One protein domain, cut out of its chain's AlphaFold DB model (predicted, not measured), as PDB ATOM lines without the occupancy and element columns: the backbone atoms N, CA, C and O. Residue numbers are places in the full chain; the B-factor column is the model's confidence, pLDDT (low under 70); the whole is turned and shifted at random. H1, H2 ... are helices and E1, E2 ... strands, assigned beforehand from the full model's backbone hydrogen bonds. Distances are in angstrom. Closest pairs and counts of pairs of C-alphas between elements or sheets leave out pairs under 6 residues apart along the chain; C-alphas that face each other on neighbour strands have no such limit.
ATOM      1  N   ASN A  81     102.512 -13.345 153.331       85.19
ATOM      2  CA  ASN A  81     102.214 -13.729 154.710       85.19
ATOM      3  C   ASN A  81     100.903 -13.081 155.163       85.19
ATOM      4  O   ASN A  81     100.853 -11.881 155.422       85.19
ATOM      5  N   PHE A  82      99.835 -13.867 155.282       85.44
ATOM      6  CA  PHE A  82      98.525 -13.352 155.677       85.44
ATOM      7  C   PHE A  82      98.450 -13.116 157.185       85.44
ATOM      8  O   PHE A  82      98.290 -14.058 157.957       85.44
ATOM      9  N   ILE A  83      98.532 -11.850 157.598       87.06
ATOM     10  CA  ILE A  83      98.405 -11.440 159.001       87.06
ATOM     11  C   ILE A  83      96.931 -11.232 159.343       87.06
ATOM     12  O   ILE A  83      96.278 -10.320 158.832       87.06
ATOM     13  N   LEU A  84      96.401 -12.082 160.218       86.94
ATOM     14  CA  LEU A  84      94.989 -12.124 160.565       86.94
ATOM     15  C   LEU A  84      94.780 -11.843 162.057       86.94
ATOM     16  O   LEU A  84      95.119 -12.680 162.899       86.94
ATOM     17  N   PRO A  85      94.193 -10.690 162.416       83.19
ATOM     18  CA  PRO A  85      93.844 -10.405 163.796       83.19
ATOM     19  C   PRO A  85      92.602 -11.196 164.217       83.19
ATOM     20  O   PRO A  85      91.539 -11.106 163.601       83.19
ATOM     21  N   LEU A  86      92.733 -11.948 165.305       82.56
ATOM     22  CA  LEU A  86      91.634 -12.600 166.002       82.56
ATOM     23  C   LEU A  86      91.041 -11.591 166.981       82.56
ATOM     24  O   LEU A  86      91.560 -11.388 168.079       82.56
ATOM     25  N   ARG A  87      89.963 -10.933 166.557       70.94
ATOM     26  CA  ARG A  87      89.216  -9.975 167.372       70.94
ATOM     27  C   ARG A  87      87.856 -10.546 167.728       70.94
ATOM     28  O   ARG A  87      87.229 -11.225 166.916       70.94
ATOM     29  N   ARG A  88      87.371 -10.215 168.925       63.31
ATOM     30  CA  ARG A  88      85.951 -10.368 169.245       63.31
ATOM     31  C   ARG A  88      85.186  -9.401 168.354       63.31
ATOM     32  O   ARG A  88      85.487  -8.208 168.348       63.31
ATOM     33  N   PHE A  89      84.223  -9.910 167.592       53.78
ATOM     34  CA  PHE A  89      83.233  -9.040 166.968       53.78
ATOM     35  C   PHE A  89      82.524  -8.314 168.111       53.78
ATOM     36  O   PHE A  89      82.013  -8.945 169.029       53.78
ATOM     37  N   HIS A  90      82.636  -6.990 168.119       43.00
ATOM     38  CA  HIS A  90      82.465  -6.151 169.303       43.00
ATOM     39  C   HIS A  90      81.015  -5.975 169.776       43.00
ATOM     40  O   HIS A  90      80.756  -5.100 170.598       43.00
ATOM     41  N   ASP A  91      80.091  -6.813 169.319       42.19
ATOM     42  CA  ASP A  91      78.680  -6.679 169.632       42.19
ATOM     43  C   ASP A  91      78.194  -7.839 170.511       42.19
ATOM     44  O   ASP A  91      78.157  -8.996 170.102       42.19
ATOM     45  N   GLY A  99      80.752 -16.149 167.931       56.56
ATOM     46  CA  GLY A  99      79.927 -16.809 166.904       56.56
ATOM     47  C   GLY A  99      80.447 -18.188 166.475       56.56
ATOM     48  O   GLY A  99      81.505 -18.615 166.920       56.56
ATOM     49  N   PRO A 100      79.756 -18.950 165.608       61.62
ATOM     50  CA  PRO A 100      80.067 -20.364 165.349       61.62
ATOM     51  C   PRO A 100      81.508 -20.653 164.880       61.62
ATOM     52  O   PRO A 100      81.930 -21.802 164.983       61.62
ATOM     53  N   PHE A 101      82.289 -19.633 164.514       67.56
ATOM     54  CA  PHE A 101      83.682 -19.759 164.106       67.56
ATOM     55  C   PHE A 101      84.577 -18.721 164.793       67.56
ATOM     56  O   PHE A 101      84.184 -17.558 164.905       67.56
ATOM     57  N   LEU A 102      85.775 -19.137 165.214       73.81
ATOM     58  CA  LEU A 102      86.852 -18.222 165.635       73.81
ATOM     59  C   LEU A 102      87.768 -17.835 164.470       73.81
ATOM     60  O   LEU A 102      88.416 -16.791 164.518       73.81
ATOM     61  N   SER A 103      87.828 -18.669 163.431       70.88
ATOM     62  CA  SER A 103      88.617 -18.423 162.229       70.88
ATOM     63  C   SER A 103      88.202 -17.119 161.523       70.88
ATOM     64  O   SER A 103      87.008 -16.852 161.334       70.88
ATOM     65  N   PRO A 104      89.170 -16.290 161.086       73.50
ATOM     66  CA  PRO A 104      88.878 -15.060 160.363       73.50
ATOM     67  C   PRO A 104      88.143 -15.314 159.041       73.50
ATOM     68  O   PRO A 104      88.370 -16.343 158.401       73.50
ATOM     69  N   PRO A 105      87.322 -14.358 158.560       70.38
ATOM     70  CA  PRO A 105      86.510 -14.539 157.355       70.38
ATOM     71  C   PRO A 105      87.293 -14.924 156.095       70.38
ATOM     72  O   PRO A 105      86.742 -15.589 155.226       70.38
ATOM     73  N   ILE A 106      88.570 -14.549 155.992       68.50
ATOM     74  CA  ILE A 106      89.417 -14.916 154.849       68.50
ATOM     75  C   ILE A 106      89.576 -16.436 154.698       68.50
ATOM     76  O   ILE A 106      89.732 -16.925 153.585       68.50
ATOM     77  N   LEU A 107      89.455 -17.198 155.790       72.19
ATOM     78  CA  LEU A 107      89.481 -18.662 155.770       72.19
ATOM     79  C   LEU A 107      88.199 -19.284 155.204       72.19
ATOM     80  O   LEU A 107      88.106 -20.500 155.082       72.19
ATOM     81  N   LYS A 108      87.223 -18.449 154.834       71.88
ATOM     82  CA  LYS A 108      85.973 -18.833 154.164       71.88
ATOM     83  C   LYS A 108      86.015 -18.574 152.656       71.88
ATOM     84  O   LYS A 108      84.992 -18.701 151.987       71.88
ATOM     85  N   LEU A 109      87.164 -18.161 152.118       76.69
ATOM     86  CA  LEU A 109      87.347 -18.042 150.674       76.69
ATOM     87  C   LEU A 109      87.189 -19.412 149.984       76.69
ATOM     88  O   LEU A 109      87.339 -20.451 150.625       76.69
ATOM     89  N   PRO A 110      86.909 -19.442 148.669       83.25
ATOM     90  CA  PRO A 110      86.843 -20.695 147.925       83.25
ATOM     91  C   PRO A 110      88.149 -21.495 148.032       83.25
ATOM     92  O   PRO A 110      89.234 -20.916 147.913       83.25
ATOM     93  N   ALA A 111      88.029 -22.821 148.147       85.56
ATOM     94  CA  ALA A 111      89.145 -23.772 148.202       85.56
ATOM     95  C   ALA A 111      90.311 -23.469 147.233       85.56
ATOM     96  O   ALA A 111      91.433 -23.362 147.716       85.56
ATOM     97  N   PRO A 112      90.103 -23.184 145.925       86.00
ATOM     98  CA  PRO A 112      91.226 -22.945 145.010       86.00
ATOM     99  C   PRO A 112      92.105 -21.740 145.380       86.00
ATOM    100  O   PRO A 112      93.262 -21.688 144.978       86.00
ATOM    101  N   LYS A 113      91.581 -20.759 146.128       82.06
ATOM    102  CA  LYS A 113      92.376 -19.622 146.620       82.06
ATOM    103  C   LYS A 113      93.090 -19.960 147.926       82.06
ATOM    104  O   LYS A 113      94.227 -19.540 148.116       82.06
ATOM    105  N   LEU A 114      92.433 -20.713 148.808       84.62
ATOM    106  CA  LEU A 114      93.011 -21.157 150.079       84.62
ATOM    107  C   LEU A 114      94.168 -22.140 149.865       84.62
ATOM    108  O   LEU A 114      95.180 -22.039 150.553       84.62
ATOM    109  N   ASP A 115      94.073 -22.999 148.850       87.00
ATOM    110  CA  ASP A 115      95.118 -23.957 148.474       87.00
ATOM    111  C   ASP A 115      96.442 -23.289 148.071       87.00
ATOM    112  O   ASP A 115      97.484 -23.948 148.061       87.00
ATOM    113  N   LEU A 116      96.425 -21.997 147.725       87.69
ATOM    114  CA  LEU A 116      97.610 -21.223 147.345       87.69
ATOM    115  C   LEU A 116      98.285 -20.541 148.535       87.69
ATOM    116  O   LEU A 116      99.451 -20.168 148.435       87.69
ATOM    117  N   VAL A 117      97.583 -20.388 149.657       89.19
ATOM    118  CA  VAL A 117      98.130 -19.749 150.854       89.19
ATOM    119  C   VAL A 117      99.143 -20.690 151.499       89.19
ATOM    120  O   VAL A 117      98.837 -21.847 151.790       89.19
ATOM    121  N   ARG A 118     100.366 -20.194 151.717       91.56
ATOM    122  CA  ARG A 118     101.464 -20.967 152.325       91.56
ATOM    123  C   ARG A 118     101.876 -20.445 153.698       91.56
ATOM    124  O   ARG A 118     102.312 -21.249 154.516       91.56
ATOM    125  N   SER A 119     101.714 -19.150 153.950       91.62
ATOM    126  CA  SER A 119     102.139 -18.505 155.192       91.62
ATOM    127  C   SER A 119     100.993 -17.708 155.795       91.62
ATOM    128  O   SER A 119     100.381 -16.870 155.127       91.62
ATOM    129  N   LEU A 120     100.698 -17.977 157.062       91.50
ATOM    130  CA  LEU A 120      99.631 -17.308 157.793       91.50
ATOM    131  C   LEU A 120     100.109 -16.953 159.197       91.50
ATOM    132  O   LEU A 120     100.717 -17.778 159.872       91.50
ATOM    133  N   THR A 121      99.795 -15.743 159.652       92.88
ATOM    134  CA  THR A 121     100.133 -15.252 160.989       92.88
ATOM    135  C   THR A 121      98.868 -14.837 161.732       92.88
ATOM    136  O   THR A 121      98.191 -13.895 161.329       92.88
ATOM    137  N   PHE A 122      98.537 -15.506 162.836       92.31
ATOM    138  CA  PHE A 122      97.443 -15.106 163.720       92.31
ATOM    139  C   PHE A 122      97.918 -14.151 164.800       92.31
ATOM    140  O   PHE A 122      98.809 -14.486 165.580       92.31
ATOM    141  N   HIS A 123      97.262 -12.997 164.897       91.31
ATOM    142  CA  HIS A 123      97.419 -12.087 166.027       91.31
ATOM    143  C   HIS A 123      96.278 -12.316 167.014       91.31
ATOM    144  O   HIS A 123      95.126 -11.979 166.745       91.31
ATOM    145  N   TRP A 124      96.593 -12.915 168.157       90.19
ATOM    146  CA  TRP A 124      95.665 -13.116 169.258       90.19
ATOM    147  C   TRP A 124      95.460 -11.806 170.019       90.19
ATOM    148  O   TRP A 124      96.219 -11.458 170.931       90.19
ATOM    149  N   ASP A 125      94.397 -11.101 169.639       87.19
ATOM    150  CA  ASP A 125      94.007  -9.800 170.184       87.19
ATOM    151  C   ASP A 125      92.822  -9.920 171.162       87.19
ATOM    152  O   ASP A 125      92.021  -9.005 171.338       87.19
ATOM    153  N   LEU A 126      92.673 -11.090 171.796       85.56
ATOM    154  CA  LEU A 126      91.638 -11.345 172.798       85.56
ATOM    155  C   LEU A 126      92.189 -11.178 174.223       85.56
ATOM    156  O   LEU A 126      93.342 -11.529 174.481       85.56
ATOM    157  N   PRO A 127      91.368 -10.710 175.183       83.94
ATOM    158  CA  PRO A 127      91.802 -10.426 176.554       83.94
ATOM    159  C   PRO A 127      92.064 -11.677 177.410       83.94
ATOM    160  O   PRO A 127      92.631 -11.566 178.503       83.94
ATOM    161  N   SER A 128      91.645 -12.855 176.941       84.19
ATOM    162  CA  SER A 128      91.960 -14.154 177.537       84.19
ATOM    163  C   SER A 128      92.473 -15.127 176.477       84.19
ATOM    164  O   SER A 128      92.108 -15.038 175.305       84.19
ATOM    165  N   ILE A 129      93.343 -16.049 176.895       86.56
ATOM    166  CA  ILE A 129      93.823 -17.169 176.084       86.56
ATOM    167  C   ILE A 129      93.393 -18.465 176.764       86.56
ATOM    168  O   ILE A 129      93.980 -18.912 177.746       86.56
ATOM    169  N   GLU A 130      92.274 -19.010 176.304       86.06
ATOM    170  CA  GLU A 130      91.637 -20.171 176.921       86.06
ATOM    171  C   GLU A 130      91.851 -21.412 176.050       86.06
ATOM    172  O   GLU A 130      91.632 -21.337 174.836       86.06
ATOM    173  N   PRO A 131      92.190 -22.576 176.639       86.81
ATOM    174  CA  PRO A 131      92.352 -23.819 175.884       86.81
ATOM    175  C   PRO A 131      91.135 -24.163 175.024       86.81
ATOM    176  O   PRO A 131      91.284 -24.671 173.920       86.81
ATOM    177  N   ARG A 132      89.919 -23.836 175.483       86.25
ATOM    178  CA  ARG A 132      88.689 -24.054 174.710       86.25
ATOM    179  C   ARG A 132      88.695 -23.286 173.385       86.25
ATOM    180  O   ARG A 132      88.345 -23.856 172.354       86.25
ATOM    181  N   SER A 133      89.094 -22.019 173.414       86.88
ATOM    182  CA  SER A 133      89.143 -21.172 172.222       86.88
ATOM    183  C   SER A 133      90.271 -21.600 171.283       86.88
ATOM    184  O   SER A 133      90.080 -21.622 170.072       86.88
ATOM    185  N   LEU A 134      91.411 -22.031 171.830       89.50
ATOM    186  CA  LEU A 134      92.506 -22.588 171.032       89.50
ATOM    187  C   LEU A 134      92.096 -23.895 170.347       89.50
ATOM    188  O   LEU A 134      92.235 -24.002 169.133       89.50
ATOM    189  N   ARG A 135      91.517 -24.851 171.089       90.19
ATOM    190  CA  ARG A 135      91.007 -26.122 170.539       90.19
ATOM    191  C   ARG A 135      90.065 -25.882 169.372       90.19
ATOM    192  O   ARG A 135      90.184 -26.526 168.337       90.19
ATOM    193  N   ARG A 136      89.152 -24.924 169.531       87.06
ATOM    194  CA  ARG A 136      88.221 -24.530 168.478       87.06
ATOM    195  C   ARG A 136      88.941 -23.947 167.261       87.06
ATOM    196  O   ARG A 136      88.719 -24.432 166.160       87.06
ATOM    197  N   LEU A 137      89.827 -22.967 167.455       88.62
ATOM    198  CA  LEU A 137      90.589 -22.349 166.365       88.62
ATOM    199  C   LEU A 137      91.408 -23.383 165.578       88.62
ATOM    200  O   LEU A 137      91.313 -23.439 164.357       88.62
ATOM    201  N   PHE A 138      92.195 -24.211 166.266       90.94
ATOM    202  CA  PHE A 138      93.050 -25.204 165.611       90.94
ATOM    203  C   PHE A 138      92.248 -26.353 164.990       90.94
ATOM    204  O   PHE A 138      92.631 -26.853 163.938       90.94
ATOM    205  N   SER A 139      91.096 -26.718 165.561       89.00
ATOM    206  CA  SER A 139      90.168 -27.651 164.915       89.00
ATOM    207  C   SER A 139      89.606 -27.072 163.614       89.00
ATOM    208  O   SER A 139      89.641 -27.750 162.590       89.00
ATOM    209  N   GLU A 140      89.169 -25.809 163.609       86.62
ATOM    210  CA  GLU A 140      88.702 -25.136 162.390       86.62
ATOM    211  C   GLU A 140      89.803 -25.070 161.318       86.62
ATOM    212  O   GLU A 140      89.530 -25.294 160.140       86.62
ATOM    213  N   LEU A 141      91.053 -24.820 161.720       89.00
ATOM    214  CA  LEU A 141      92.204 -24.812 160.813       89.00
ATOM    215  C   LEU A 141      92.512 -26.190 160.241       89.00
ATOM    216  O   LEU A 141      92.737 -26.295 159.040       89.00
ATOM    217  N   SER A 142      92.478 -27.237 161.066       89.38
ATOM    218  CA  SER A 142      92.761 -28.610 160.627       89.38
ATOM    219  C   SER A 142      91.778 -29.118 159.567       89.38
ATOM    220  O   SER A 142      92.142 -29.926 158.721       89.38
ATOM    221  N   LEU A 143      90.541 -28.611 159.582       87.00
ATOM    222  CA  LEU A 143      89.490 -28.966 158.624       87.00
ATOM    223  C   LEU A 143      89.475 -28.055 157.384       87.00
ATOM    224  O   LEU A 143      88.659 -28.245 156.481       87.00
ATOM    225  N   SER A 144      90.337 -27.038 157.345       84.56
ATOM    226  CA  SER A 144      90.412 -26.076 156.249       84.56
ATOM    227  C   SER A 144      91.182 -26.654 155.052       84.56
ATOM    228  O   SER A 144      92.181 -27.344 155.258       84.56
ATOM    229  N   PRO A 145      90.813 -26.316 153.799       86.75
ATOM    230  CA  PRO A 145      91.561 -26.740 152.608       86.75
ATOM    231  C   PRO A 145      92.953 -26.093 152.482       86.75
ATOM    232  O   PRO A 145      93.689 -26.396 151.552       86.75
ATOM    233  N   LEU A 146      93.336 -25.204 153.405       89.25
ATOM    234  CA  LEU A 146      94.674 -24.614 153.455       89.25
ATOM    235  C   LEU A 146      95.783 -25.664 153.328       89.25
ATOM    236  O   LEU A 146      95.639 -26.785 153.791       89.25
ATOM    237  N   ARG A 147      96.926 -25.273 152.765       90.44
ATOM    238  CA  ARG A 147      98.156 -26.079 152.774       90.44
ATOM    239  C   ARG A 147      99.312 -25.193 153.200       90.44
ATOM    240  O   ARG A 147     100.033 -24.639 152.364       90.44
ATOM    241  N   LEU A 148      99.410 -24.966 154.503       92.38
ATOM    242  CA  LEU A 148     100.357 -24.019 155.068       92.38
ATOM    243  C   LEU A 148     101.737 -24.658 155.177       92.38
ATOM    244  O   LEU A 148     101.904 -25.682 155.826       92.38
ATOM    245  N   LYS A 149     102.742 -23.979 154.627       93.44
ATOM    246  CA  LYS A 149     104.143 -24.228 154.983       93.44
ATOM    247  C   LYS A 149     104.448 -23.720 156.384       93.44
ATOM    248  O   LYS A 149     105.268 -24.298 157.083       93.44
ATOM    249  N   GLN A 150     103.820 -22.612 156.775       94.06
ATOM    250  CA  GLN A 150     104.054 -21.991 158.068       94.06
ATOM    251  C   GLN A 150     102.788 -21.336 158.619       94.06
ATOM    252  O   GLN A 150     102.152 -20.507 157.965       94.06
ATOM    253  N   LEU A 151     102.482 -21.669 159.868       94.88
ATOM    254  CA  LEU A 151     101.481 -21.018 160.693       94.88
ATOM    255  C   LEU A 151     102.169 -20.328 161.872       94.88
ATOM    256  O   LEU A 151     102.709 -20.995 162.744       94.88
ATOM    257  N   THR A 152     102.133 -19.006 161.935       95.12
ATOM    258  CA  THR A 152     102.682 -18.237 163.058       95.12
ATOM    259  C   THR A 152     101.555 -17.809 163.992       95.12
ATOM    260  O   THR A 152     100.523 -17.315 163.546       95.12
ATOM    261  N   PHE A 153     101.743 -17.959 165.297       94.75
ATOM    262  CA  PHE A 153     100.814 -17.497 166.321       94.75
ATOM    263  C   PHE A 153     101.506 -16.471 167.219       94.75
ATOM    264  O   PHE A 153     102.554 -16.747 167.812       94.75
ATOM    265  N   VAL A 154     100.904 -15.289 167.328       93.44
ATOM    266  CA  VAL A 154     101.445 -14.138 168.057       93.44
ATOM    267  C   VAL A 154     100.398 -13.626 169.031       93.44
ATOM    268  O   VAL A 154      99.259 -13.378 168.648       93.44
ATOM    269  N   ILE A 155     100.770 -13.443 170.295       92.44
ATOM    270  CA  ILE A 155      99.897 -12.825 171.296       92.44
ATOM    271  C   ILE A 155     100.158 -11.323 171.288       92.44
ATOM    272  O   ILE A 155     101.287 -10.903 171.513       92.44
ATOM    273  N   THR A 156      99.122 -10.520 171.046       90.69
ATOM    274  CA  THR A 156      99.255  -9.057 170.957       90.69
ATOM    275  C   THR A 156      98.526  -8.330 172.081       90.69
ATOM    276  O   THR A 156      98.939  -7.242 172.474       90.69
ATOM    277  N   HIS A 157      97.467  -8.922 172.646       89.88
ATOM    278  CA  HIS A 157      96.654  -8.238 173.651       89.88
ATOM    279  C   HIS A 157      97.401  -8.056 174.996       89.88
ATOM    280  O   HIS A 157      97.784  -9.059 175.618       89.88
ATOM    281  N   PRO A 158      97.521  -6.826 175.544       89.62
ATOM    282  CA  PRO A 158      98.292  -6.545 176.764       89.62
ATOM    283  C   PRO A 158      97.882  -7.377 177.988       89.62
ATOM    284  O   PRO A 158      98.728  -7.901 178.713       89.62
ATOM    285  N   SER A 159      96.575  -7.570 178.204       87.69
ATOM    286  CA  SER A 159      96.077  -8.381 179.327       87.69
ATOM    287  C   SER A 159      96.544  -9.839 179.277       87.69
ATOM    288  O   SER A 159      96.800 -10.428 180.326       87.69
ATOM    289  N   CYS A 160      96.696 -10.420 178.084       88.00
ATOM    290  CA  CYS A 160      97.238 -11.769 177.926       88.00
ATOM    291  C   CYS A 160      98.749 -11.783 178.165       88.00
ATOM    292  O   CYS A 160      99.232 -12.615 178.936       88.00
ATOM    293  N   LEU A 161      99.472 -10.824 177.578       91.12
ATOM    294  CA  LEU A 161     100.924 -10.676 177.732       91.12
ATOM    295  C   LEU A 161     101.354 -10.551 179.199       91.12
ATOM    296  O   LEU A 161     102.318 -11.193 179.616       91.12
ATOM    297  N   SER A 162     100.581  -9.828 180.015       90.19
ATOM    298  CA  SER A 162     100.887  -9.616 181.437       90.19
ATOM    299  C   SER A 162     101.095 -10.917 182.233       90.19
ATOM    300  O   SER A 162     101.930 -10.977 183.138       90.19
ATOM    301  N   SER A 163     100.383 -11.993 181.872       89.00
ATOM    302  CA  SER A 163     100.521 -13.301 182.529       89.00
ATOM    303  C   SER A 163     101.874 -13.955 182.233       89.00
ATOM    304  O   SER A 163     102.408 -14.669 183.082       89.00
ATOM    305  N   PHE A 164     102.437 -13.697 181.052       89.62
ATOM    306  CA  PHE A 164     103.720 -14.240 180.609       89.62
ATOM    307  C   PHE A 164     104.919 -13.388 181.055       89.62
ATOM    308  O   PHE A 164     106.005 -13.921 181.287       89.62
ATOM    309  N   GLN A 165     104.701 -12.088 181.247       90.81
ATOM    310  CA  GLN A 165     105.702 -11.128 181.729       90.81
ATOM    311  C   GLN A 165     105.945 -11.201 183.246       90.81
ATOM    312  O   GLN A 165     106.937 -10.687 183.756       90.81
ATOM    313  N   SER A 166     105.065 -11.870 183.997       89.56
ATOM    314  CA  SER A 166     105.226 -12.038 185.444       89.56
ATOM    315  C   SER A 166     106.511 -12.796 185.810       89.56
ATOM    316  O   SER A 166     106.896 -13.769 185.159       89.56
ATOM    317  N   LYS A 167     107.145 -12.423 186.933       87.81
ATOM    318  CA  LYS A 167     108.375 -13.060 187.449       87.81
ATOM    319  C   LYS A 167     108.265 -14.586 187.567       87.81
ATOM    320  O   LYS A 167     109.265 -15.277 187.378       87.81
ATOM    321  N   TYR A 168     107.065 -15.087 187.858       86.81
ATOM    322  CA  TYR A 168     106.747 -16.510 187.976       86.81
ATOM    323  C   TYR A 168     105.638 -16.916 186.997       86.81
ATOM    324  O   TYR A 168     104.656 -17.544 187.388       86.81
ATOM    325  N   ALA A 169     105.771 -16.542 185.721       87.56
ATOM    326  CA  ALA A 169     104.765 -16.827 184.695       87.56
ATOM    327  C   ALA A 169     104.415 -18.317 184.582       87.56
ATOM    328  O   ALA A 169     103.261 -18.657 184.361       87.56
ATOM    329  N   PHE A 170     105.370 -19.221 184.812       85.81
ATOM    330  CA  PHE A 170     105.117 -20.667 184.796       85.81
ATOM    331  C   PHE A 170     104.170 -21.157 185.909       85.81
ATOM    332  O   PHE A 170     103.647 -22.261 185.805       85.81
ATOM    333  N   LEU A 171     103.926 -20.350 186.950       85.31
ATOM    334  CA  LEU A 171     102.912 -20.609 187.982       85.31
ATOM    335  C   LEU A 171     101.570 -19.929 187.674       85.31
ATOM    336  O   LEU A 171     100.570 -20.206 188.336       85.31
ATOM    337  N   MET A 172     101.528 -19.021 186.695       87.56
ATOM    338  CA  MET A 172     100.299 -18.334 186.311       87.56
ATOM    339  C   MET A 172      99.416 -19.296 185.526       87.56
ATOM    340  O   MET A 172      99.797 -19.772 184.459       87.56
ATOM    341  N   HIS A 173      98.205 -19.531 186.030       86.25
ATOM    342  CA  HIS A 173      97.276 -20.515 185.473       86.25
ATOM    343  C   HIS A 173      97.063 -20.364 183.957       86.25
ATOM    344  O   HIS A 173      97.095 -21.354 183.237       86.25
ATOM    345  N   ARG A 174      96.920 -19.128 183.458       86.94
ATOM    346  CA  ARG A 174      96.710 -18.846 182.026       86.94
ATOM    347  C   ARG A 174      97.923 -19.198 181.166       86.94
ATOM    348  O   ARG A 174      97.776 -19.847 180.138       86.94
ATOM    349  N   ALA A 175      99.117 -18.788 181.595       89.81
ATOM    350  CA  ALA A 175     100.353 -19.073 180.872       89.81
ATOM    351  C   ALA A 175     100.663 -20.576 180.875       89.81
ATOM    352  O   ALA A 175     101.020 -21.135 179.839       89.81
ATOM    353  N   TYR A 176     100.445 -21.229 182.019       89.00
ATOM    354  CA  TYR A 176     100.529 -22.676 182.164       89.00
ATOM    355  C   TYR A 176      99.558 -23.400 181.227       89.00
ATOM    356  O   TYR A 176      99.974 -24.280 180.486       89.00
ATOM    357  N   GLN A 177      98.273 -23.031 181.236       89.75
ATOM    358  CA  GLN A 177      97.251 -23.677 180.410       89.75
ATOM    359  C   GLN A 177      97.548 -23.533 178.921       89.75
ATOM    360  O   GLN A 177      97.406 -24.500 178.177       89.75
ATOM    361  N   PHE A 178      97.991 -22.349 178.498       92.25
ATOM    362  CA  PHE A 178      98.423 -22.122 177.126       92.25
ATOM    363  C   PHE A 178      99.605 -23.020 176.751       92.25
ATOM    364  O   PHE A 178      99.538 -23.732 175.753       92.25
ATOM    365  N   ALA A 179     100.666 -23.031 177.562       92.38
ATOM    366  CA  ALA A 179     101.838 -23.850 177.283       92.38
ATOM    367  C   ALA A 179     101.518 -25.349 177.319       92.38
ATOM    368  O   ALA A 179     101.961 -26.079 176.445       92.38
ATOM    369  N   SER A 180     100.705 -25.804 178.274       91.94
ATOM    370  CA  SER A 180     100.234 -27.190 178.351       91.94
ATOM    371  C   SER A 180      99.447 -27.568 177.098       91.94
ATOM    372  O   SER A 180      99.689 -28.626 176.535       91.94
ATOM    373  N   TYR A 181      98.567 -26.690 176.608       93.88
ATOM    374  CA  TYR A 181      97.850 -26.930 175.359       93.88
ATOM    375  C   TYR A 181      98.812 -27.058 174.167       93.88
ATOM    376  O   TYR A 181      98.758 -28.042 173.440       93.88
ATOM    377  N   VAL A 182      99.724 -26.098 173.990       93.94
ATOM    378  CA  VAL A 182     100.678 -26.086 172.865       93.94
ATOM    379  C   VAL A 182     101.627 -27.289 172.899       93.94
ATOM    380  O   VAL A 182     101.899 -27.892 171.863       93.94
ATOM    381  N   MET A 183     102.136 -27.638 174.081       93.94
ATOM    382  CA  MET A 183     103.137 -28.693 174.242       93.94
ATOM    383  C   MET A 183     102.530 -30.097 174.304       93.94
ATOM    384  O   MET A 183     103.196 -31.039 173.891       93.94
ATOM    385  N   GLU A 184     101.314 -30.256 174.834       92.44
ATOM    386  CA  GLU A 184     100.750 -31.578 175.151       92.44
ATOM    387  C   GLU A 184      99.468 -31.916 174.376       92.44
ATOM    388  O   GLU A 184      99.222 -33.085 174.092       92.44
ATOM    389  N   GLU A 185      98.634 -30.928 174.032       93.00
ATOM    390  CA  GLU A 185      97.286 -31.182 173.494       93.00
ATOM    391  C   GLU A 185      97.095 -30.786 172.025       93.00
ATOM    392  O   GLU A 185      96.103 -31.193 171.419       93.00
ATOM    393  N   LEU A 186      97.985 -29.968 171.455       93.69
ATOM    394  CA  LEU A 186      97.842 -29.483 170.085       93.69
ATOM    395  C   LEU A 186      97.870 -30.673 169.106       93.69
ATOM    396  O   LEU A 186      98.900 -31.348 169.006       93.69
ATOM    397  N   PRO A 187      96.776 -30.934 168.363       91.06
ATOM    398  CA  PRO A 187      96.733 -32.057 167.440       91.06
ATOM    399  C   PRO A 187      97.705 -31.838 166.281       91.06
ATOM    400  O   PRO A 187      97.973 -30.703 165.877       91.06
ATOM    401  N   LEU A 188      98.222 -32.936 165.736       92.00
ATOM    402  CA  LEU A 188      98.971 -32.906 164.488       92.00
ATOM    403  C   LEU A 188      98.011 -32.525 163.351       92.00
ATOM    404  O   LEU A 188      96.945 -33.122 163.218       92.00
ATOM    405  N   MET A 189      98.360 -31.507 162.565       93.00
ATOM    406  CA  MET A 189      97.505 -30.974 161.499       93.00
ATOM    407  C   MET A 189      98.123 -31.299 160.143       93.00
ATOM    408  O   MET A 189      99.104 -30.670 159.767       93.00
ATOM    409  N   GLU A 190      97.551 -32.243 159.396       91.62
ATOM    410  CA  GLU A 190      98.081 -32.705 158.093       91.62
ATOM    411  C   GLU A 190      98.254 -31.586 157.057       91.62
ATOM    412  O   GLU A 190      99.007 -31.712 156.097       91.62
ATOM    413  N   ASN A 191      97.542 -30.482 157.247       91.88
ATOM    414  CA  ASN A 191      97.488 -29.365 156.326       91.88
ATOM    415  C   ASN A 191      98.427 -28.197 156.704       91.88
ATOM    416  O   ASN A 191      98.388 -27.141 156.064       91.88
ATOM    417  N   VAL A 192      99.264 -28.371 157.736       93.62
ATOM    418  CA  VAL A 192     100.222 -27.371 158.237       93.62
ATOM    419  C   VAL A 192     101.582 -28.012 158.498       93.62
ATOM    420  O   VAL A 192     101.722 -28.714 159.490       93.62
ATOM    421  N   ASP A 193     102.601 -27.702 157.696       93.69
ATOM    422  CA  ASP A 193     103.949 -28.292 157.817       93.69
ATOM    423  C   ASP A 193     104.671 -27.856 159.109       93.69
ATOM    424  O   ASP A 193     105.358 -28.642 159.769       93.69
ATOM    425  N   LYS A 194     104.518 -26.577 159.474       95.38
ATOM    426  CA  LYS A 194     105.203 -25.948 160.607       95.38
ATOM    427  C   LYS A 194     104.305 -24.949 161.322       95.38
ATOM    428  O   LYS A 194     103.731 -24.062 160.691       95.38
ATOM    429  N   THR A 195     104.264 -25.021 162.648       95.81
ATOM    430  CA  THR A 195     103.633 -24.020 163.516       95.81
ATOM    431  C   THR A 195     104.692 -23.307 164.354       95.81
ATOM    432  O   THR A 195     105.574 -23.943 164.922       95.81
ATOM    433  N   ILE A 196     104.626 -21.982 164.444       96.19
ATOM    434  CA  ILE A 196     105.572 -21.139 165.175       96.19
ATOM    435  C   ILE A 196     104.822 -20.348 166.240       96.19
ATOM    436  O   ILE A 196     103.904 -19.594 165.927       96.19
ATOM    437  N   PHE A 197     105.258 -20.462 167.488       94.69
ATOM    438  CA  PHE A 197     104.800 -19.632 168.596       94.69
ATOM    439  C   PHE A 197     105.921 -18.678 168.998       94.69
ATOM    440  O   PHE A 197     106.971 -19.108 169.486       94.69
ATOM    441  N   LEU A 198     105.700 -17.381 168.790       91.94
ATOM    442  CA  LEU A 198     106.643 -16.356 169.235       91.94
ATOM    443  C   LEU A 198     106.553 -16.173 170.753       91.94
ATOM    444  O   LEU A 198     105.480 -16.325 171.347       91.94
ATOM    445  N   SER A 199     107.679 -15.833 171.385       89.56
ATOM    446  CA  SER A 199     107.703 -15.468 172.800       89.56
ATOM    447  C   SER A 199     106.729 -14.310 173.051       89.56
ATOM    448  O   SER A 199     106.825 -13.273 172.392       89.56
ATOM    449  N   PRO A 200     105.786 -14.442 174.000       86.12
ATOM    450  CA  PRO A 200     104.829 -13.386 174.326       86.12
ATOM    451  C   PRO A 200     105.481 -12.308 175.209       86.12
ATOM    452  O   PRO A 200     105.020 -12.038 176.319       86.12
ATOM    453  N   GLY A 201     106.597 -11.738 174.740       82.12
ATOM    454  CA  GLY A 201     107.359 -10.699 175.433       82.12
ATOM    455  C   GLY A 201     107.873 -11.138 176.803       82.12
ATOM    456  O   GLY A 201     107.744 -10.392 177.766       82.12
ATOM    457  N   MET A 202     108.366 -12.375 176.931       87.88
ATOM    458  CA  MET A 202     108.967 -12.836 178.183       87.88
ATOM    459  C   MET A 202     110.389 -12.306 178.328       87.88
ATOM    460  O   MET A 202     111.232 -12.605 177.490       87.88
ATOM    461  N   ASP A 203     110.690 -11.679 179.463       84.19
ATOM    462  CA  ASP A 203     112.057 -11.217 179.755       84.19
ATOM    463  C   ASP A 203     112.869 -12.266 180.535       84.19
ATOM    464  O   ASP A 203     114.101 -12.298 180.525       84.19
ATOM    465  N   ASN A 204     112.181 -13.163 181.248       87.25
ATOM    466  CA  ASN A 204     112.817 -14.163 182.100       87.25
ATOM    467  C   ASN A 204     112.983 -15.500 181.369       87.25
ATOM    468  O   ASN A 204     112.026 -16.257 181.195       87.25
ATOM    469  N   LYS A 205     114.237 -15.858 181.075       90.19
ATOM    470  CA  LYS A 205     114.619 -17.143 180.466       90.19
ATOM    471  C   LYS A 205     114.021 -18.360 181.175       90.19
ATOM    472  O   LYS A 205     113.623 -19.314 180.511       90.19
ATOM    473  N   ARG A 206     113.939 -18.348 182.513       89.12
ATOM    474  CA  ARG A 206     113.373 -19.479 183.269       89.12
ATOM    475  C   ARG A 206     111.898 -19.692 182.941       89.12
ATOM    476  O   ARG A 206     111.481 -20.840 182.837       89.12
ATOM    477  N   ASN A 207     111.130 -18.619 182.742       90.38
ATOM    478  CA  ASN A 207     109.716 -18.727 182.385       90.38
ATOM    479  C   ASN A 207     109.553 -19.462 181.057       90.38
ATOM    480  O   ASN A 207     108.841 -20.462 181.003       90.38
ATOM    481  N   PHE A 208     110.274 -19.016 180.025       91.69
ATOM    482  CA  PHE A 208     110.212 -19.645 178.709       91.69
ATOM    483  C   PHE A 208     110.670 -21.108 178.771       91.69
ATOM    484  O   PHE A 208     110.034 -21.980 178.189       91.69
ATOM    485  N   GLN A 209     111.734 -21.407 179.523       91.12
ATOM    486  CA  GLN A 209     112.224 -22.776 179.693       91.12
ATOM    487  C   GLN A 209     111.174 -23.706 180.305       91.12
ATOM    488  O   GLN A 209     110.858 -24.742 179.723       91.12
ATOM    489  N   TYR A 210     110.592 -23.341 181.445       90.94
ATOM    490  CA  TYR A 210     109.604 -24.204 182.093       90.94
ATOM    491  C   TYR A 210     108.309 -24.331 181.285       90.94
ATOM    492  O   TYR A 210     107.709 -25.403 181.272       90.94
ATOM    493  N   LEU A 211     107.918 -23.297 180.536       91.62
ATOM    494  CA  LEU A 211     106.722 -23.338 179.695       91.62
ATOM    495  C   LEU A 211     106.951 -24.117 178.388       91.62
ATOM    496  O   LEU A 211     106.221 -25.066 178.116       91.62
ATOM    497  N   PHE A 212     108.017 -23.836 177.638       93.44
ATOM    498  CA  PHE A 212     108.133 -24.267 176.236       93.44
ATOM    499  C   PHE A 212     109.330 -25.166 175.902       93.44
ATOM    500  O   PHE A 212     109.326 -25.774 174.841       93.44
ATOM    501  N   PHE A 213     110.342 -25.323 176.769       93.06
ATOM    502  CA  PHE A 213     111.423 -26.276 176.454       93.06
ATOM    503  C   PHE A 213     110.924 -27.716 176.642       93.06
ATOM    504  O   PHE A 213     110.431 -28.012 177.735       93.06
ATOM    505  N   PRO A 214     111.068 -28.605 175.643       90.88
ATOM    506  CA  PRO A 214     110.562 -29.977 175.723       90.88
ATOM    507  C   PRO A 214     111.221 -30.776 176.859       90.88
ATOM    508  O   PRO A 214     110.525 -31.427 177.632       90.88
ATOM    509  N   ASP A 215     112.531 -30.608 177.053       90.69
ATOM    510  CA  ASP A 215     113.317 -31.362 178.048       90.69
ATOM    511  C   ASP A 215     113.165 -30.844 179.485       90.69
ATOM    512  O   ASP A 215     113.779 -31.358 180.424       90.69
ATOM    513  N   LYS A 216     112.418 -29.751 179.681       90.81
ATOM    514  CA  LYS A 216     112.218 -29.159 181.005       90.81
ATOM    515  C   LYS A 216     110.892 -29.617 181.596       90.81
ATOM    516  O   LYS A 216     109.881 -29.629 180.895       90.81
ATOM    517  N   PRO A 217     110.868 -29.944 182.900       87.00
ATOM    518  CA  PRO A 217     109.641 -30.355 183.556       87.00
ATOM    519  C   PRO A 217     108.648 -29.194 183.630       87.00
ATOM    520  O   PRO A 217     109.023 -28.019 183.628       87.00
ATOM    521  N   ILE A 218     107.378 -29.543 183.756       83.62
ATOM    522  CA  ILE A 218     106.302 -28.617 184.084       83.62
ATOM    523  C   ILE A 218     106.172 -28.513 185.607       83.62
ATOM    524  O   ILE A 218     106.224 -29.522 186.313       83.62
ATOM    525  N   PHE A 219     105.946 -27.292 186.101       79.62
ATOM    526  CA  PHE A 219     105.512 -27.047 187.477       79.62
ATOM    527  C   PHE A 219     104.003 -27.246 187.599       79.62
ATOM    528  O   PHE A 219     103.229 -26.461 187.063       79.62
ATOM    529  N   GLY A 220     103.593 -28.279 188.323       68.19
ATOM    530  CA  GLY A 220     102.217 -28.482 188.756       68.19
ATOM    531  C   GLY A 220     102.032 -28.134 190.231       68.19
ATOM    532  O   GLY A 220     102.984 -28.092 191.014       68.19
ATOM    533  N   THR A 221     100.780 -27.927 190.619       66.06
ATOM    534  CA  THR A 221     100.353 -27.915 192.016       66.06
ATOM    535  C   THR A 221      99.405 -29.087 192.229       66.06
ATOM    536  O   THR A 221      98.349 -29.157 191.604       66.06
ATOM    537  N   GLU A 222      99.772 -30.026 193.099       67.69
ATOM    538  CA  GLU A 222      98.815 -31.020 193.590       67.69
ATOM    539  C   GLU A 222      98.193 -30.514 194.884       67.69
ATOM    540  O   GLU A 222      98.886 -30.051 195.797       67.69
ATOM    541  N   SER A 223      96.867 -30.594 194.932       56.69
ATOM    542  CA  SER A 223      96.089 -30.393 196.145       56.69
ATOM    543  C   SER A 223      96.015 -31.721 196.886       56.69
ATOM    544  O   SER A 223      95.479 -32.695 196.354       56.69
ATOM    545  N   TYR A 224      96.544 -31.769 198.106       60.41
ATOM    546  CA  TYR A 224      96.291 -32.882 199.014       60.41
ATOM    547  C   TYR A 224      94.959 -32.672 199.744       60.41
ATOM    548  O   TYR A 224      94.525 -31.539 199.988       60.41
ATOM    549  N   PHE A 225      94.321 -33.775 200.154       51.28
ATOM    550  CA  PHE A 225      93.253 -33.731 201.154       51.28
ATOM    551  C   PHE A 225      93.761 -32.931 202.367       51.28
ATOM    552  O   PHE A 225      94.822 -33.259 202.888       51.28
ATOM    553  N   LEU A 226      93.011 -31.894 202.781       60.12
ATOM    554  CA  LEU A 226      93.334 -30.853 203.791       60.12
ATOM    555  C   LEU A 226      93.864 -29.504 203.257       60.12
ATOM    556  O   LEU A 226      94.264 -28.656 204.052       60.12
ATOM    557  N   GLY A 227      93.821 -29.243 201.946       59.34
ATOM    558  CA  GLY A 227      94.063 -27.891 201.407       59.34
ATOM    559  C   GLY A 227      95.530 -27.446 201.427       59.34
ATOM    560  O   GLY A 227      95.825 -26.265 201.245       59.34
ATOM    561  N   GLN A 228      96.453 -28.386 201.633       58.81
ATOM    562  CA  GLN A 228      97.882 -28.165 201.450       58.81
ATOM    563  C   GLN A 228      98.243 -28.378 199.975       58.81
ATOM    564  O   GLN A 228      97.959 -29.429 199.399       58.81
ATOM    565  N   TYR A 229      98.878 -27.374 199.371       62.34
ATOM    566  CA  TYR A 229      99.363 -27.436 197.996       62.34
ATOM    567  C   TYR A 229     100.845 -27.788 197.989       62.34
ATOM    568  O   TYR A 229     101.656 -27.084 198.598       62.34
ATOM    569  N   ARG A 230     101.214 -28.848 197.268       70.00
ATOM    570  CA  ARG A 230     102.620 -29.181 197.017       70.00
ATOM    571  C   ARG A 230     102.965 -28.844 195.573       70.00
ATOM    572  O   ARG A 230     102.264 -29.248 194.649       70.00
ATOM    573  N   ALA A 231     104.061 -28.112 195.387       72.44
ATOM    574  CA  ALA A 231     104.652 -27.932 194.070       72.44
ATOM    575  C   ALA A 231     105.277 -29.258 193.621       72.44
ATOM    576  O   ALA A 231     106.079 -29.847 194.351       72.44
ATOM    577  N   ILE A 232     104.902 -29.723 192.434       81.69
ATOM    578  CA  ILE A 232     105.396 -30.970 191.853       81.69
ATOM    579  C   ILE A 232     105.984 -30.668 190.488       81.69
ATOM    580  O   ILE A 232     105.441 -29.885 189.712       81.69
ATOM    581  N   LEU A 233     107.120 -31.296 190.212       84.50
ATOM    582  CA  LEU A 233     107.739 -31.289 188.901       84.50
ATOM    583  C   LEU A 233     107.364 -32.583 188.195       84.50
ATOM    584  O   LEU A 233     107.610 -33.665 188.726       84.50
ATOM    585  N   ARG A 234     106.779 -32.465 187.006       86.12
ATOM    586  CA  ARG A 234     106.445 -33.612 186.156       86.12
ATOM    587  C   ARG A 234     107.054 -33.438 184.763       86.12
ATOM    588  O   ARG A 234     107.130 -32.298 184.295       86.12
ATOM    589  N   PRO A 235     107.488 -34.515 184.091       87.94
ATOM    590  CA  PRO A 235     107.900 -34.429 182.693       87.94
ATOM    591  C   PRO A 235     106.714 -34.017 181.807       87.94
ATOM    592  O   PRO A 235     105.560 -34.323 182.125       87.94
ATOM    593  N   LYS A 236     107.005 -33.308 180.712       90.19
ATOM    594  CA  LYS A 236     106.013 -32.907 179.704       90.19
ATOM    595  C   LYS A 236     105.534 -34.125 178.934       90.19
ATOM    596  O   LYS A 236     106.350 -34.931 178.494       90.19
ATOM    597  N   LYS A 237     104.224 -34.235 178.731       90.31
ATOM    598  CA  LYS A 237     103.659 -35.226 177.808       90.31
ATOM    599  C   LYS A 237     103.601 -34.610 176.418       90.31
ATOM    600  O   LYS A 237     102.572 -34.067 176.045       90.31
ATOM    601  N   LEU A 238     104.724 -34.624 175.707       91.19
ATOM    602  CA  LEU A 238     104.814 -34.013 174.381       91.19
ATOM    603  C   LEU A 238     103.821 -34.665 173.407       91.19
ATOM    604  O   LEU A 238     103.632 -35.883 173.435       91.19
ATOM    605  N   GLY A 239     103.181 -33.843 172.574       89.69
ATOM    606  CA  GLY A 239     102.303 -34.305 171.500       89.69
ATOM    607  C   GLY A 239     103.073 -34.925 170.328       89.69
ATOM    608  O   GLY A 239     104.281 -35.132 170.390       89.69
ATOM    609  N   GLY A 240     102.373 -35.189 169.221       89.81
ATOM    610  CA  GLY A 240     102.954 -35.812 168.019       89.81
ATOM    611  C   GLY A 240     103.858 -34.909 167.168       89.81
ATOM    612  O   GLY A 240     104.303 -35.331 166.108       89.81
ATOM    613  N   TRP A 241     104.102 -33.666 167.587       94.31
ATOM    614  CA  TRP A 241     104.948 -32.712 166.868       94.31
ATOM    615  C   TRP A 241     106.432 -32.890 167.218       94.31
ATOM    616  O   TRP A 241     106.781 -33.295 168.326       94.31
ATOM    617  N   LYS A 242     107.325 -32.483 166.311       94.38
ATOM    618  CA  LYS A 242     108.748 -32.282 166.618       94.38
ATOM    619  C   LYS A 242     108.943 -30.865 167.160       94.38
ATOM    620  O   LYS A 242     108.715 -29.886 166.453       94.38
ATOM    621  N   TYR A 243     109.340 -30.757 168.427       94.25
ATOM    622  CA  TYR A 243     109.475 -29.481 169.139       94.25
ATOM    623  C   TYR A 243     110.914 -28.971 169.070       94.25
ATOM    624  O   TYR A 243     111.837 -29.619 169.559       94.25
ATOM    625  N   THR A 244     111.106 -27.774 168.527       93.94
ATOM    626  CA  THR A 244     112.411 -27.105 168.477       93.94
ATOM    627  C   THR A 244     112.303 -25.691 169.031       93.94
ATOM    628  O   THR A 244     111.347 -24.967 168.770       93.94
ATOM    629  N   VAL A 245     113.277 -25.283 169.845       93.06
ATOM    630  CA  VAL A 245     113.340 -23.916 170.374       93.06
ATOM    631  C   VAL A 245     114.449 -23.163 169.658       93.06
ATOM    632  O   VAL A 245     115.625 -23.494 169.809       93.06
ATOM    633  N   VAL A 246     114.072 -22.120 168.926       90.94
ATOM    634  CA  VAL A 246     115.008 -21.245 168.221       90.94
ATOM    635  C   VAL A 246     115.301 -20.023 169.087       90.94
ATOM    636  O   VAL A 246     114.395 -19.334 169.555       90.94
ATOM    637  N   GLN A 247     116.590 -19.782 169.314       89.12
ATOM    638  CA  GLN A 247     117.113 -18.656 170.085       89.12
ATOM    639  C   GLN A 247     117.892 -17.762 169.119       89.12
ATOM    640  O   GLN A 247     119.072 -18.020 168.882       89.12
ATOM    641  N   GLU A 248     117.233 -16.761 168.528       76.44
ATOM    642  CA  GLU A 248     117.892 -15.819 167.609       76.44
ATOM    643  C   GLU A 248     118.969 -15.022 168.348       76.44
ATOM    644  O   GLU A 248     120.147 -15.074 167.987       76.44
ATOM    645  N   GLU A 249     118.601 -14.406 169.474       77.81
ATOM    646  CA  GLU A 249     119.551 -13.797 170.396       77.81
ATOM    647  C   GLU A 249     119.570 -14.537 171.737       77.81
ATOM    648  O   GLU A 249     118.581 -14.625 172.464       77.81
ATOM    649  N   LYS A 250     120.740 -15.059 172.135       71.44
ATOM    650  CA  LYS A 250     120.883 -15.838 173.385       71.44
ATOM    651  C   LYS A 250     120.482 -15.068 174.650       71.44
ATOM    652  O   LYS A 250     120.240 -15.700 175.681       71.44
ATOM    653  N   ARG A 251     120.503 -13.732 174.603       75.06
ATOM    654  CA  ARG A 251     120.193 -12.858 175.743       75.06
ATOM    655  C   ARG A 251     118.758 -12.348 175.726       75.06
ATOM    656  O   ARG A 251     118.204 -12.206 176.811       75.06
ATOM    657  N   ASP A 252     118.181 -12.113 174.553       83.88
ATOM    658  CA  ASP A 252     116.839 -11.560 174.448       83.88
ATOM    659  C   ASP A 252     115.792 -12.664 174.276       83.88
ATOM    660  O   ASP A 252     115.594 -13.213 173.194       83.88
ATOM    661  N   VAL A 253     115.115 -12.988 175.375       85.25
ATOM    662  CA  VAL A 253     114.072 -14.020 175.425       85.25
ATOM    663  C   VAL A 253     112.805 -13.578 174.681       85.25
ATOM    664  O   VAL A 253     111.997 -14.431 174.302       85.25
ATOM    665  N   ALA A 254     112.636 -12.283 174.396       83.94
ATOM    666  CA  ALA A 254     111.533 -11.795 173.576       83.94
ATOM    667  C   ALA A 254     111.661 -12.238 172.106       83.94
ATOM    668  O   ALA A 254     110.645 -12.429 171.443       83.94
ATOM    669  N   THR A 255     112.883 -12.490 171.623       86.50
ATOM    670  CA  THR A 255     113.142 -12.988 170.252       86.50
ATOM    671  C   THR A 255     113.041 -14.508 170.123       86.50
ATOM    672  O   THR A 255     113.147 -15.066 169.032       86.50
ATOM    673  N   TRP A 256     112.863 -15.224 171.236       92.00
ATOM    674  CA  TRP A 256     112.809 -16.681 171.201       92.00
ATOM    675  C   TRP A 256     111.489 -17.154 170.607       92.00
ATOM    676  O   TRP A 256     110.438 -16.538 170.793       92.00
ATOM    677  N   ARG A 257     111.527 -18.301 169.934       93.56
ATOM    678  CA  ARG A 257     110.321 -18.927 169.395       93.56
ATOM    679  C   ARG A 257     110.352 -20.433 169.543       93.56
ATOM    680  O   ARG A 257     111.407 -21.065 169.484       93.56
ATOM    681  N   LEU A 258     109.171 -20.988 169.755       95.50
ATOM    682  CA  LEU A 258     108.929 -22.418 169.735       95.50
ATOM    683  C   LEU A 258     108.414 -22.787 168.344       95.50
ATOM    684  O   LEU A 258     107.414 -22.239 167.884       95.50
ATOM    685  N   GLU A 259     109.093 -23.714 167.686       96.00
ATOM    686  CA  GLU A 259     108.723 -24.239 166.380       96.00
ATOM    687  C   GLU A 259     108.294 -25.703 166.521       96.00
ATOM    688  O   GLU A 259     108.988 -26.515 167.134       96.00
ATOM    689  N   LEU A 260     107.126 -26.019 165.972       95.62
ATOM    690  CA  LEU A 260     106.542 -27.351 165.928       95.62
ATOM    691  C   LEU A 260     106.503 -27.755 164.461       95.62
ATOM    692  O   LEU A 260     105.796 -27.125 163.675       95.62
ATOM    693  N   THR A 261     107.275 -28.763 164.081       94.62
ATOM    694  CA  THR A 261     107.308 -29.286 162.708       94.62
ATOM    695  C   THR A 261     106.690 -30.670 162.663       94.62
ATOM    696  O   THR A 261     106.732 -31.398 163.664       94.62
ATOM    697  N   HIS A 262     106.111 -31.043 161.520       91.25
ATOM    698  CA  HIS A 262     105.710 -32.435 161.316       91.25
ATOM    699  C   HIS A 262     106.899 -33.373 161.542       91.25
ATOM    700  O   HIS A 262     108.027 -33.017 161.186       91.25
ATOM    701  N   PRO A 263     106.671 -34.536 162.171       87.50
ATOM    702  CA  PRO A 263     107.689 -35.567 162.245       87.50
ATOM    703  C   PRO A 263     107.964 -36.089 160.832       87.50
ATOM    704  O   PRO A 263     107.030 -36.388 160.084       87.50
ATOM    705  N   ASP A 264     109.237 -36.200 160.465       78.88
ATOM    706  CA  ASP A 264     109.607 -36.820 159.199       78.88
ATOM    707  C   ASP A 264     109.248 -38.316 159.265       78.88
ATOM    708  O   ASP A 264     109.602 -38.982 160.241       78.88
ATOM    709  N   PRO A 265     108.562 -38.881 158.253       65.12
ATOM    710  CA  PRO A 265     108.193 -40.300 158.252       65.12
ATOM    711  C   PRO A 265     109.419 -41.229 158.271       65.12
ATOM    712  O   PRO A 265     109.309 -42.378 158.695       65.12
ATOM    713  N   ASP A 266     110.581 -40.715 157.861       60.97
ATOM    714  CA  ASP A 266     111.848 -41.441 157.798       60.97
ATOM    715  C   ASP A 266     112.704 -41.298 159.079       60.97
ATOM    716  O   ASP A 266     113.698 -42.004 159.230       60.97
TER     717      ASP A 266
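What this domain is: This is residues 81 to 91 and 99 to 266 of the 280 residues of an uncharacterized protein of Clohesyomyces aquaticus (UniProt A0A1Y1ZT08). One twisted sheet of six strands is a wall with H3, H5 and H6 to one side of it, of which H5 and H6 only graze it, while H4 lies past the end of strand E3; H5 is in the middle of these helices and meets H3, H4 and H6. The hairpin E5 and E6 makes an arm at one end of the long axis, and the small helices H1 and H2 lie at the other end. The 179 printed residues run E1 H1 H2 E2 H3 E3 H4 H5 E4 H6 E5 E6 E7 E8, six named helices and eight named strands, class mixed, helices and strands. The large sheet, order E1 E2 E3 E4 E8 E7, is mixed. The whole is compact, with a radius of gyration of the C-alphas of 17.0 A and spans of 57 by 48 by 34 A.

How they stand to each other: Edge strand E1, residues 81 to 86, is parallel to E2, residues 119 to 124, with N 84 and O 121 2.8 A apart, within hydrogen-bond range. E2 is parallel to E3, residues 150 to 155 (N 122 and O 152, 2.8 A), and E3 to E4, residues 194 to 198 (N 153 and O 196, 2.8 A). E8, residues 257 to 261, is antiparallel to E4 (N 197 and O 258, 2.8 A) and to edge strand E7, residues 242 to 246 (N 244 and O 259, 2.8 A); E7 and E8 are a hairpin. H3, residues 131 to 142, H4, residues 158 to 165, and H5, residues 173 to 185, complete two strand-helix-strand units, parallel neighbour strands with helices between: E2, H3, E3 and E3, H4 H5, E4, both crossovers right-handed. H5 is the hub and only grazes the sheet with residues 182 to 183. It touches H6, residues 205 to 212, at a steep tilt of 49 degrees, the same way; the closest C-alphas, of Ala 179 and Leu 211, are 5.5 A apart. H6 only grazes the sheet with residues 208 to 212. With 3 pairs of C-alphas within 8 A each, H5 only just touches H4, about perpendicular at 78 degrees (closest C-alphas Phe 164 and Ala 175, 5.9 A), and H3, through residue 131 of H3 alone (Pro 131 and Tyr 181, 6.3 A). E5, residues 218 to 223, and E6, residues 229 to 234, are an antiparallel hairpin (N 220 and O 232, 2.8 A); E5 is near H5, while E6 and H5 are apart. H1, residues 105 to 108, and H2, residues 111 to 114, are close but not clearly touching (C-alphas of Leu 107 and Leu 114, 7.1 A). Every O i to N i+4 pair is within hydrogen-bond range in H3, H5 and H6, and 2 of 4 in H4; H1 and H2 are too short for one.

Where its parts are: E1 begins at C-alpha 81 (102.214, -13.729, 154.710), and E8 ends at C-alpha 261 (107.308, -29.286, 162.708). From first to last C-alpha E3 measures 16.6 A, E2 16.4 A, H3 and H5 16.0 A each, and E5 15.9 A.

The domain as a whole: The C-alphas farthest apart, of Pro 112 and Leu 226, are 59.3 A apart. Residues 92 to 98 are not printed, with 10.6 A between C-alphas 91 and 99. Of the links printed whole, none is long. Mean pLDDT of the printed part is 84.9; residues 88 to 91, 99 to 101, 106, 220 to 229 and 265 to 266 are under 70.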